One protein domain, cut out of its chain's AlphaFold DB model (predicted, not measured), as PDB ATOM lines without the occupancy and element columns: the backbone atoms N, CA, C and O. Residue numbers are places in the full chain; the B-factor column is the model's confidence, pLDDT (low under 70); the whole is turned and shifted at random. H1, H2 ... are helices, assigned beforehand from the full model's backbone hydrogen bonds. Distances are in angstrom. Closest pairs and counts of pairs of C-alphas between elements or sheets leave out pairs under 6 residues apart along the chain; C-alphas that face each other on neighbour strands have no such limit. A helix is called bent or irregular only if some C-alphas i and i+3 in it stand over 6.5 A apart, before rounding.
ATOM      1  N   LEU A   4     325.313 481.163 459.984       96.81
ATOM      2  CA  LEU A   4     326.078 480.723 458.811       96.81
ATOM      3  C   LEU A   4     326.586 481.873 457.935       96.81
ATOM      4  O   LEU A   4     327.786 481.981 457.701       96.81
ATOM      5  N   TYR A   5     325.675 482.726 457.460       97.12
ATOM      6  CA  TYR A   5     325.989 483.779 456.492       97.12
ATOM      7  C   TYR A   5     327.059 484.764 456.992       97.12
ATOM      8  O   TYR A   5     328.103 484.853 456.351       97.12
ATOM      9  N   PRO A   6     326.881 485.476 458.121       97.81
ATOM     10  CA  PRO A   6     327.886 486.428 458.598       97.81
ATOM     11  C   PRO A   6     329.219 485.764 458.973       97.81
ATOM     12  O   PRO A   6     330.264 486.372 458.757       97.81
ATOM     13  N   THR A   7     329.210 484.522 459.479       98.44
ATOM     14  CA  THR A   7     330.452 483.785 459.774       98.44
ATOM     15  C   THR A   7     331.212 483.445 458.491       98.44
ATOM     16  O   THR A   7     332.408 483.715 458.398       98.44
ATOM     17  N   LEU A   8     330.529 482.893 457.479       97.69
ATOM     18  CA  LEU A   8     331.152 482.596 456.188       97.69
ATOM     19  C   LEU A   8     331.579 483.870 455.462       97.69
ATOM     20  O   LEU A   8     332.664 483.891 454.897       97.69
ATOM     21  N   LYS A   9     330.785 484.944 455.514       97.88
ATOM     22  CA  LYS A   9     331.140 486.234 454.915       97.88
ATOM     23  C   LYS A   9     332.470 486.751 455.465       97.88
ATOM     24  O   LYS A   9     333.381 486.994 454.682       97.88
ATOM     25  N   ALA A  10     332.600 486.851 456.790       98.19
ATOM     26  CA  ALA A  10     333.833 487.317 457.424       98.19
ATOM     27  C   ALA A  10     335.032 486.416 457.083       98.19
ATOM     28  O   ALA A  10     336.123 486.910 456.804       98.19
ATOM     29  N   ALA A  11     334.820 485.095 457.052       98.31
ATOM     30  CA  ALA A  11     335.850 484.146 456.657       98.31
ATOM     31  C   ALA A  11     336.296 484.369 455.202       98.31
ATOM     32  O   ALA A  11     337.488 484.536 454.960       98.31
ATOM     33  N   ILE A  12     335.367 484.424 454.245       97.50
ATOM     34  CA  ILE A  12     335.672 484.598 452.817       97.50
ATOM     35  C   ILE A  12     336.329 485.957 452.541       97.50
ATOM     36  O   ILE A  12     337.325 485.994 451.827       97.50
ATOM     37  N   GLU A  13     335.852 487.049 453.149       97.81
ATOM     38  CA  GLU A  13     336.458 488.389 453.015       97.81
ATOM     39  C   GLU A  13     337.902 488.446 453.544       97.81
ATOM     40  O   GLU A  13     338.686 489.286 453.107       97.81
ATOM     41  N   SER A  14     338.281 487.544 454.459       98.19
ATOM     42  CA  SER A  14     339.652 487.449 454.978       98.19
ATOM     43  C   SER A  14     340.615 486.644 454.095       98.19
ATOM     44  O   SER A  14     341.820 486.639 454.357       98.19
ATOM     45  N   ILE A  15     340.111 485.941 453.074       97.94
ATOM     46  CA  ILE A  15     340.925 485.138 452.155       97.94
ATOM     47  C   ILE A  15     341.289 486.005 450.950       97.94
ATOM     48  O   ILE A  15     340.447 486.304 450.104       97.94
ATOM     49  N   GLU A  16     342.562 486.385 450.845       96.12
ATOM     50  CA  GLU A  16     343.074 487.096 449.671       96.12
ATOM     51  C   GLU A  16     342.849 486.262 448.398       96.12
ATOM     52  O   GLU A  16     343.242 485.099 448.331       96.12
ATOM     53  N   GLY A  17     342.179 486.844 447.399       94.31
ATOM     54  CA  GLY A  17     341.828 486.154 446.150       94.31
ATOM     55  C   GLY A  17     340.654 485.169 446.249       94.31
ATOM     56  O   GLY A  17     340.256 484.607 445.231       94.31
ATOM     57  N   GLY A  18     340.059 484.986 447.434       96.00
ATOM     58  CA  GLY A  18     338.923 484.089 447.644       96.00
ATOM     59  C   GLY A  18     339.273 482.600 447.524       96.00
ATOM     60  O   GLY A  18     340.408 482.178 447.733       96.00
ATOM     61  N   ILE A  19     338.264 481.775 447.224       97.62
ATOM     62  CA  ILE A  19     338.405 480.320 447.061       97.62
ATOM     63  C   ILE A  19     338.241 479.967 445.579       97.62
ATOM     64  O   ILE A  19     337.208 480.273 444.985       97.62
ATOM     65  N   ASP A  20     339.227 479.276 444.995       97.81
ATOM     66  CA  ASP A  20     339.160 478.790 443.609       97.81
ATOM     67  C   ASP A  20     338.180 477.609 443.489       97.81
ATOM     68  O   ASP A  20     338.540 476.441 443.665       97.81
ATOM     69  N   LEU A  21     336.914 477.917 443.191       98.38
ATOM     70  CA  LEU A  21     335.859 476.913 443.031       98.38
ATOM     71  C   LEU A  21     336.091 475.989 441.828       98.38
ATOM     72  O   LEU A  21     335.739 474.815 441.909       98.38
ATOM     73  N   ARG A  22     336.734 476.458 440.750       98.12
ATOM     74  CA  ARG A  22     337.083 475.607 439.600       98.12
ATOM     75  C   ARG A  22     338.072 474.523 440.032       98.12
ATOM     76  O   ARG A  22     337.888 473.353 439.701       98.12
ATOM     77  N   ALA A  23     339.091 474.881 440.812       98.25
ATOM     78  CA  ALA A  23     340.035 473.905 441.354       98.25
ATOM     79  C   ALA A  23     339.357 472.905 442.306       98.25
ATOM     80  O   ALA A  23     339.691 471.718 442.275       98.25
ATOM     81  N   LEU A  24     338.394 473.352 443.123       98.69
ATOM     82  CA  LEU A  24     337.631 472.455 443.999       98.69
ATOM     83  C   LEU A  24     336.738 471.490 443.210       98.69
ATOM     84  O   LEU A  24     336.734 470.304 443.526       98.69
ATOM     85  N   ILE A  25     336.038 471.964 442.173       98.75
ATOM     86  CA  ILE A  25     335.222 471.116 441.287       98.75
ATOM     87  C   ILE A  25     336.105 470.069 440.600       98.75
ATOM     88  O   ILE A  25     335.795 468.883 440.650       98.75
ATOM     89  N   SER A  26     337.251 470.475 440.042       98.62
ATOM     90  CA  SER A  26     338.210 469.555 439.410       98.62
ATOM     91  C   SER A  26     338.656 468.437 440.369       98.62
ATOM     92  O   SER A  26     338.595 467.256 440.024       98.62
ATOM     93  N   GLN A  27     339.012 468.783 441.612       98.62
ATOM     94  CA  GLN A  27     339.363 467.798 442.644       98.62
ATOM     95  C   GLN A  27     338.174 466.911 443.039       98.62
ATOM     96  O   GLN A  27     338.347 465.707 443.215       98.62
ATOM     97  N   ALA A  28     336.971 467.478 443.160       98.50
ATOM     98  CA  ALA A  28     335.766 466.734 443.516       98.50
ATOM     99  C   ALA A  28     335.421 465.670 442.460       98.50
ATOM    100  O   ALA A  28     335.142 464.525 442.826       98.50
ATOM    101  N   LEU A  29     335.553 465.993 441.166       98.56
ATOM    102  CA  LEU A  29     335.397 465.022 440.073       98.56
ATOM    103  C   LEU A  29     336.368 463.841 440.216       98.56
ATOM    104  O   LEU A  29     335.999 462.685 440.024       98.56
ATOM    105  N   HIS A  30     337.609 464.092 440.635       98.44
ATOM    106  CA  HIS A  30     338.593 463.025 440.876       98.44
ATOM    107  C   HIS A  30     338.332 462.229 442.161       98.44
ATOM    108  O   HIS A  30     338.934 461.177 442.371       98.44
ATOM    109  N   MET A  31     337.427 462.707 443.011       97.94
ATOM    110  CA  MET A  31     337.046 462.099 444.286       97.94
ATOM    111  C   MET A  31     335.657 461.446 444.246       97.94
ATOM    112  O   MET A  31     335.118 461.059 445.285       97.94
ATOM    113  N   GLY A  32     335.096 461.257 443.051       96.50
ATOM    114  CA  GLY A  32     333.862 460.507 442.864       96.50
ATOM    115  C   GLY A  32     332.584 461.337 442.909       96.50
ATOM    116  O   GLY A  32     331.507 460.734 442.962       96.50
ATOM    117  N   ASP A  33     332.684 462.665 442.923       97.50
ATOM    118  CA  ASP A  33     331.550 463.577 442.764       97.50
ATOM    119  C   ASP A  33     331.319 463.905 441.285       97.50
ATOM    120  O   ASP A  33     332.210 463.766 440.452       97.50
ATOM    121  N   GLU A  34     330.113 464.366 440.964       96.44
ATOM    122  CA  GLU A  34     329.807 465.006 439.677       96.44
ATOM    123  C   GLU A  34     329.337 466.462 439.852       96.44
ATOM    124  O   GLU A  34     329.202 467.187 438.873       96.44
ATOM    125  N   CYS A  35     329.217 466.925 441.102       97.44
ATOM    126  CA  CYS A  35     328.937 468.307 441.498       97.44
ATOM    127  C   CYS A  35     327.537 468.844 441.134       97.44
ATOM    128  O   CYS A  35     327.336 470.063 441.162       97.44
ATOM    129  N   HIS A  36     326.570 467.964 440.850       96.12
ATOM    130  CA  HIS A  36     325.141 468.281 440.750       96.12
ATOM    131  C   HIS A  36     324.342 467.528 441.826       96.12
ATOM    132  O   HIS A  36     323.830 468.146 442.757       96.12
ATOM    133  N   ASN A  37     324.280 466.199 441.760       92.75
ATOM    134  CA  ASN A  37     323.595 465.346 442.741       92.75
ATOM    135  C   ASN A  37     324.531 464.783 443.818       92.75
ATOM    136  O   ASN A  37     324.121 464.573 444.955       92.75
ATOM    137  N   ARG A  38     325.798 464.525 443.491       94.75
ATOM    138  CA  ARG A  38     326.805 464.053 444.440       94.75
ATOM    139  C   ARG A  38     327.850 465.135 444.662       94.75
ATOM    140  O   ARG A  38     328.615 465.461 443.758       94.75
ATOM    141  N   ASN A  39     327.869 465.647 445.890       96.31
ATOM    142  CA  ASN A  39     328.622 466.833 446.301       96.31
ATOM    143  C   ASN A  39     329.445 466.601 447.584       96.31
ATOM    144  O   ASN A  39     329.888 467.548 448.234       96.31
ATOM    145  N   ARG A  40     329.639 465.342 447.995       96.06
ATOM    146  CA  ARG A  40     330.255 465.003 449.287       96.06
ATOM    147  C   ARG A  40     331.742 465.351 449.331       96.06
ATOM    148  O   ARG A  40     332.230 465.875 450.338       96.06
ATOM    149  N   ALA A  41     332.474 465.069 448.253       97.50
ATOM    150  CA  ALA A  41     333.870 465.469 448.131       97.50
ATOM    151  C   ALA A  41     333.994 466.995 448.039       97.50
ATOM    152  O   ALA A  41     334.798 467.573 448.771       97.50
ATOM    153  N   GLY A  42     333.165 467.651 447.223       97.94
ATOM    154  CA  GLY A  42     333.124 469.111 447.094       97.94
ATOM    155  C   GLY A  42     332.861 469.812 448.430       97.94
ATOM    156  O   GLY A  42     333.620 470.697 448.824       97.94
ATOM    157  N   THR A  43     331.862 469.353 449.186       98.00
ATOM    158  CA  THR A  43     331.526 469.877 450.523       98.00
ATOM    159  C   THR A  43     332.700 469.712 451.494       98.00
ATOM    160  O   THR A  43     333.086 470.665 452.174       98.00
ATOM    161  N   SER A  44     333.353 468.545 451.495       97.31
ATOM    162  CA  SER A  44     334.534 468.284 452.336       97.31
ATOM    163  C   SER A  44     335.737 469.159 451.956       97.31
ATOM    164  O   SER A  44     336.457 469.668 452.819       97.31
ATOM    165  N   LEU A  45     335.967 469.357 450.656       98.19
ATOM    166  CA  LEU A  45     337.034 470.205 450.130       98.19
ATOM    167  C   LEU A  45     336.796 471.684 450.452       98.19
ATOM    168  O   LEU A  45     337.739 472.373 450.847       98.19
ATOM    169  N   PHE A  46     335.553 472.157 450.342       97.94
ATOM    170  CA  PHE A  46     335.172 473.510 450.739       97.94
ATOM    171  C   PHE A  46     335.403 473.737 452.231       97.94
ATOM    172  O   PHE A  46     336.070 474.706 452.596       97.94
ATOM    173  N   LEU A  47     334.946 472.813 453.085       96.94
ATOM    174  CA  LEU A  47     335.213 472.864 454.523       96.94
ATOM    175  C   LEU A  47     336.711 472.969 454.804       96.94
ATOM    176  O   LEU A  47     337.137 473.861 455.538       96.94
ATOM    177  N   ARG A  48     337.533 472.130 454.166       97.19
ATOM    178  CA  ARG A  48     338.997 472.187 454.293       97.19
ATOM    179  C   ARG A  48     339.573 473.550 453.893       97.19
ATOM    180  O   ARG A  48     340.475 474.036 454.572       97.19
ATOM    181  N   ALA A  49     339.067 474.159 452.822       97.62
ATOM    182  CA  ALA A  49     339.541 475.451 452.323       97.62
ATOM    183  C   ALA A  49     339.144 476.624 453.238       97.62
ATOM    184  O   ALA A  49     339.958 477.510 453.491       97.62
ATOM    185  N   VAL A  50     337.918 476.618 453.766       97.56
ATOM    186  CA  VAL A  50     337.364 477.747 454.534       97.56
ATOM    187  C   VAL A  50     337.669 477.670 456.037       97.56
ATOM    188  O   VAL A  50     337.706 478.699 456.713       97.56
ATOM    189  N   THR A  51     337.949 476.475 456.575       97.81
ATOM    190  CA  THR A  51     338.174 476.240 458.017       97.81
ATOM    191  C   THR A  51     339.193 477.198 458.642       97.81
ATOM    192  O   THR A  51     338.859 477.824 459.651       97.81
ATOM    193  N   PRO A  52     340.411 477.392 458.090       97.50
ATOM    194  CA  PRO A  52     341.389 478.281 458.718       97.50
ATOM    195  C   PRO A  52     340.895 479.728 458.834       97.50
ATOM    196  O   PRO A  52     341.226 480.411 459.800       97.50
ATOM    197  N   ALA A  53     340.103 480.194 457.866       98.25
ATOM    198  CA  ALA A  53     339.535 481.534 457.873       98.25
ATOM    199  C   ALA A  53     338.396 481.661 458.894       98.25
ATOM    200  O   ALA A  53     338.382 482.622 459.662       98.25
ATOM    201  N   ILE A  54     337.507 480.663 458.989       98.25
ATOM    202  CA  ILE A  54     336.460 480.615 460.027       98.25
ATOM    203  C   ILE A  54     337.092 480.685 461.419       98.25
ATOM    204  O   ILE A  54     336.709 481.530 462.219       98.25
ATOM    205  N   ILE A  55     338.108 479.864 461.696       98.00
ATOM    206  CA  ILE A  55     338.755 479.821 463.018       98.00
ATOM    207  C   ILE A  55     339.445 481.146 463.381       98.00
ATOM    208  O   ILE A  55     339.500 481.509 464.553       98.00
ATOM    209  N   ARG A  56     339.972 481.886 462.399       97.56
ATOM    210  CA  ARG A  56     340.624 483.187 462.638       97.56
ATOM    211  C   ARG A  56     339.635 484.337 462.812       97.56
ATOM    212  O   ARG A  56     339.945 485.283 463.528       97.56
ATOM    213  N   THR A  57     338.486 484.278 462.144       98.25
ATOM    214  CA  THR A  57     337.523 485.392 462.070       98.25
ATOM    215  C   THR A  57     336.319 485.221 462.999       98.25
ATOM    216  O   THR A  57     335.680 486.211 463.348       98.25
ATOM    217  N   CYS A  58     336.030 483.997 463.450       97.81
ATOM    218  CA  CYS A  58     334.947 483.669 464.375       97.81
ATOM    219  C   CYS A  58     335.520 483.273 465.749       97.81
ATOM    220  O   CYS A  58     335.850 482.104 465.959       97.81
ATOM    221  N   PRO A  59     335.652 484.213 466.707       93.69
ATOM    222  CA  PRO A  59     336.194 483.908 468.035       93.69
ATOM    223  C   PRO A  59     335.245 483.054 468.892       93.69
ATOM    224  O   PRO A  59     335.688 482.401 469.838       93.69
ATOM    225  N   ASP A  60     333.949 483.057 468.571       97.50
ATOM    226  CA  ASP A  60     332.948 482.213 469.215       97.50
ATOM    227  C   ASP A  60     333.024 480.784 468.653       97.50
ATOM    228  O   ASP A  60     332.729 480.532 467.481       97.50
ATOM    229  N   ARG A  61     333.452 479.851 469.510       96.81
ATOM    230  CA  ARG A  61     333.670 478.444 469.154       96.81
ATOM    231  C   ARG A  61     332.370 477.695 468.899       96.81
ATOM    232  O   ARG A  61     332.342 476.881 467.983       96.81
ATOM    233  N   GLU A  62     331.318 477.985 469.657       97.81
ATOM    234  CA  GLU A  62     330.017 477.336 469.474       97.81
ATOM    235  C   GLU A  62     329.397 477.790 468.157       97.81
ATOM    236  O   GLU A  62     328.932 476.979 467.362       97.81
ATOM    237  N   ARG A  63     329.509 479.084 467.852       97.75
ATOM    238  CA  ARG A  63     329.095 479.620 466.554       97.75
ATOM    239  C   ARG A  63     329.866 478.993 465.390       97.75
ATOM    240  O   ARG A  63     329.274 478.713 464.350       97.75
ATOM    241  N   ALA A  64     331.174 478.782 465.535       97.88
ATOM    242  CA  ALA A  64     331.971 478.100 464.516       97.88
ATOM    243  C   ALA A  64     331.547 476.627 464.360       97.88
ATOM    244  O   ALA A  64     331.390 476.164 463.231       97.88
ATOM    245  N   ALA A  65     331.306 475.917 465.467       97.94
ATOM    246  CA  ALA A  65     330.808 474.542 465.459       97.94
ATOM    247  C   ALA A  65     329.458 474.429 464.736       97.94
ATOM    248  O   ALA A  65     329.338 473.626 463.816       97.94
ATOM    249  N   GLN A  66     328.504 475.319 465.030       97.81
ATOM    250  CA  GLN A  66     327.205 475.377 464.345       97.81
ATOM    251  C   GLN A  66     327.332 475.543 462.823       97.81
ATOM    252  O   GLN A  66     326.520 475.013 462.067       97.81
ATOM    253  N   VAL A  67     328.344 476.279 462.350       97.94
ATOM    254  CA  VAL A  67     328.623 476.406 460.910       97.94
ATOM    255  C   VAL A  67     329.121 475.090 460.324       97.94
ATOM    256  O   VAL A  67     328.652 474.695 459.256       97.94
ATOM    257  N   PHE A  68     330.045 474.410 461.004       96.94
ATOM    258  CA  PHE A  68     330.541 473.109 460.557       96.94
ATOM    259  C   PHE A  68     329.428 472.062 460.526       96.94
ATOM    260  O   PHE A  68     329.251 471.418 459.497       96.94
ATOM    261  N   GLU A  69     328.641 471.960 461.596       96.69
ATOM    262  CA  GLU A  69     327.508 471.034 461.710       96.69
ATOM    263  C   GLU A  69     326.456 471.291 460.627       96.69
ATOM    264  O   GLU A  69     325.957 470.355 460.004       96.69
ATOM    265  N   PHE A  70     326.152 472.563 460.335       96.69
ATOM    266  CA  PHE A  70     325.220 472.902 459.262       96.69
ATOM    267  C   PHE A  70     325.718 472.412 457.897       96.69
ATOM    268  O   PHE A  70     324.951 471.802 457.152       96.69
ATOM    269  N   ILE A  71     326.989 472.664 457.566       96.25
ATOM    270  CA  ILE A  71     327.569 472.265 456.275       96.25
ATOM    271  C   ILE A  71     327.685 470.736 456.182       96.25
ATOM    272  O   ILE A  71     327.352 470.167 455.148       96.25
ATOM    273  N   GLU A  72     328.118 470.069 457.253       92.19
ATOM    274  CA  GLU A  72     328.253 468.609 457.320       92.19
ATOM    275  C   GLU A  72     326.903 467.890 457.189       92.19
ATOM    276  O   GLU A  72     326.798 466.893 456.477       92.19
ATOM    277  N   SER A  73     325.850 468.403 457.835       93.19
ATOM    278  CA  SER A  73     324.518 467.778 457.825       93.19
ATOM    279  C   SER A  73     323.837 467.766 456.450       93.19
ATOM    280  O   SER A  73     322.798 467.127 456.281       93.19
ATOM    281  N   ASN A  74     324.413 468.458 455.462       89.50
ATOM    282  CA  ASN A  74     323.874 468.582 454.121       89.50
ATOM    283  C   ASN A  74     324.965 468.359 453.067       89.50
ATOM    284  O   ASN A  74     325.607 469.300 452.603       89.50
ATOM    285  N   ASP A  75     325.102 467.117 452.600       84.62
ATOM    286  CA  ASP A  75     326.047 466.776 451.530       84.62
ATOM    287  C   ASP A  75     325.786 467.559 450.222       84.62
ATOM    288  O   ASP A  75     326.702 467.678 449.411       84.62
ATOM    289  N   HIS A  76     324.594 468.148 450.015       90.88
ATOM    290  CA  HIS A  76     324.285 469.042 448.884       90.88
ATOM    291  C   HIS A  76     324.763 470.491 449.081       90.88
ATOM    292  O   HIS A  76     324.550 471.317 448.193       90.88
ATOM    293  N   PHE A  77     325.420 470.845 450.193       96.19
ATOM    294  CA  PHE A  77     325.854 472.222 450.454       96.19
ATOM    295  C   PHE A  77     326.668 472.808 449.291       96.19
ATOM    296  O   PHE A  77     326.397 473.930 448.853       96.19
ATOM    297  N   PHE A  78     327.608 472.026 448.746       97.81
ATOM    298  CA  PHE A  78     328.481 472.458 447.653       97.81
ATOM    299  C   PHE A  78     327.755 472.709 446.323       97.81
ATOM    300  O   PHE A  78     328.273 473.471 445.512       97.81
ATOM    301  N   LEU A  79     326.539 472.183 446.115       97.31
ATOM    302  CA  LEU A  79     325.742 472.486 444.917       97.31
ATOM    303  C   LEU A  79     325.479 473.993 444.781       97.31
ATOM    304  O   LEU A  79     325.544 474.561 443.692       97.31
ATOM    305  N   ASN A  80     325.254 474.671 445.911       96.62
ATOM    306  CA  ASN A  80     325.046 476.122 445.949       96.62
ATOM    307  C   ASN A  80     326.288 476.916 445.519       96.62
ATOM    308  O   ASN A  80     326.178 478.098 445.211       96.62
ATOM    309  N   LEU A  81     327.465 476.283 445.512       97.94
ATOM    310  CA  LEU A  81     328.724 476.866 445.053       97.94
ATOM    311  C   LEU A  81     329.049 476.423 443.622       97.94
ATOM    312  O   LEU A  81     329.522 477.234 442.828       97.94
ATOM    313  N   SER A  82     328.770 475.162 443.275       98.44
ATOM    314  CA  SER A  82     329.050 474.622 441.943       98.44
ATOM    315  C   SER A  82     328.174 475.263 440.866       98.44
ATOM    316  O   SER A  82     328.688 475.586 439.799       98.44
ATOM    317  N   MET A  83     326.895 475.538 441.145       98.62
ATOM    318  CA  MET A  83     325.989 476.199 440.195       98.62
ATOM    319  C   MET A  83     326.464 477.601 439.771       98.62
ATOM    320  O   MET A  83     326.672 477.810 438.572       98.62
ATOM    321  N   PRO A  84     326.674 478.572 440.688       98.38
ATOM    322  CA  PRO A  84     327.150 479.895 440.294       98.38
ATOM    323  C   PRO A  84     328.576 479.861 439.739       98.38
ATOM    324  O   PRO A  84     328.876 480.646 438.844       98.38
ATOM    325  N   ALA A  85     329.442 478.941 440.189       98.56
ATOM    326  CA  ALA A  85     330.743 478.734 439.550       98.56
ATOM    327  C   ALA A  85     330.575 478.299 438.085       98.56
ATOM    328  O   ALA A  85     331.221 478.862 437.207       98.56
TER     329      ALA A  85
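Overview. This is residues 4 to 85 of the 263 residues of the protein "DUF1116 domain-containing protein" of Anaerolineae bacterium (UniProt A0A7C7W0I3). One long kinked helix, H3, runs through the middle, and H4 folds back beside it. H1 crosses the later part of H3 and H4, while H2 packs on the early part of H3, with H5 packed on H2. The printed part has 82 residues with five named helices, H1 to H5 in chain order, and no named strand; the class is all helix. It is compact, with a radius of gyration of the C-alphas of 12.4 A and spans of 34 by 28 by 19 A.

Along the chain. H1, residues 4 to 13, begins at C-alpha 4 (326.078, 480.723, 458.811) and is 14.1 A long. H2, residues 21 to 30, is 14.3 A long. H3, residues 40 to 57, measures 25.1 A; it is irregular, with C-alphas 49 and 52 7.2 A apart, and has a kink of 42 degrees near residue 50. H4, residues 61 to 72, measures 16.3 A. H5, residues 79 to 85, is 9.6 A long and ends at C-alpha 85 (330.743, 478.734, 439.550).

Arrangement. H3 is the hub and touches three helices. With residues 50 to 57 alone it touches H1, about perpendicular at 74 degrees; the closest C-alphas, of Ala 11 and Ala 53, are 4.7 A apart. H3 and H4 form a helical hairpin, touching at a shallow tilt of 14 degrees, opposite ways; their closest C-alphas, Ile 54 and Ala 64, are 6.8 A apart. H1 also touches H4, about perpendicular at 82 degrees, closest at the C-alphas of Leu 4 and Val 67, 5.4 A. H2 and H3 form another helical hairpin at a steep tilt of 41 degrees, opposite ways; H3 touches H2 with residues 41 to 46 alone, closest at the C-alphas of Ala 28 and Gly 42, 5.0 A. H5 touches H2, closest at the C-alphas of Leu 21 and Ala 85, 6.5 A, and is near H3. H1 and H5 are apart. Every O i to N i+4 pair is within hydrogen-bond range in H1, H2 and H4, against 12 of 14 in H3 and 2 of 3 in H5.

Size, cuts and confidence. The two C-alphas farthest apart, of His 30 and Asp 60, are 34.7 A apart. The printed part has no cut. The link from H3 to H4 is tight, the other links are short, and no link is long. The mean pLDDT of the printed part is 97.0, and no printed residue is under 70.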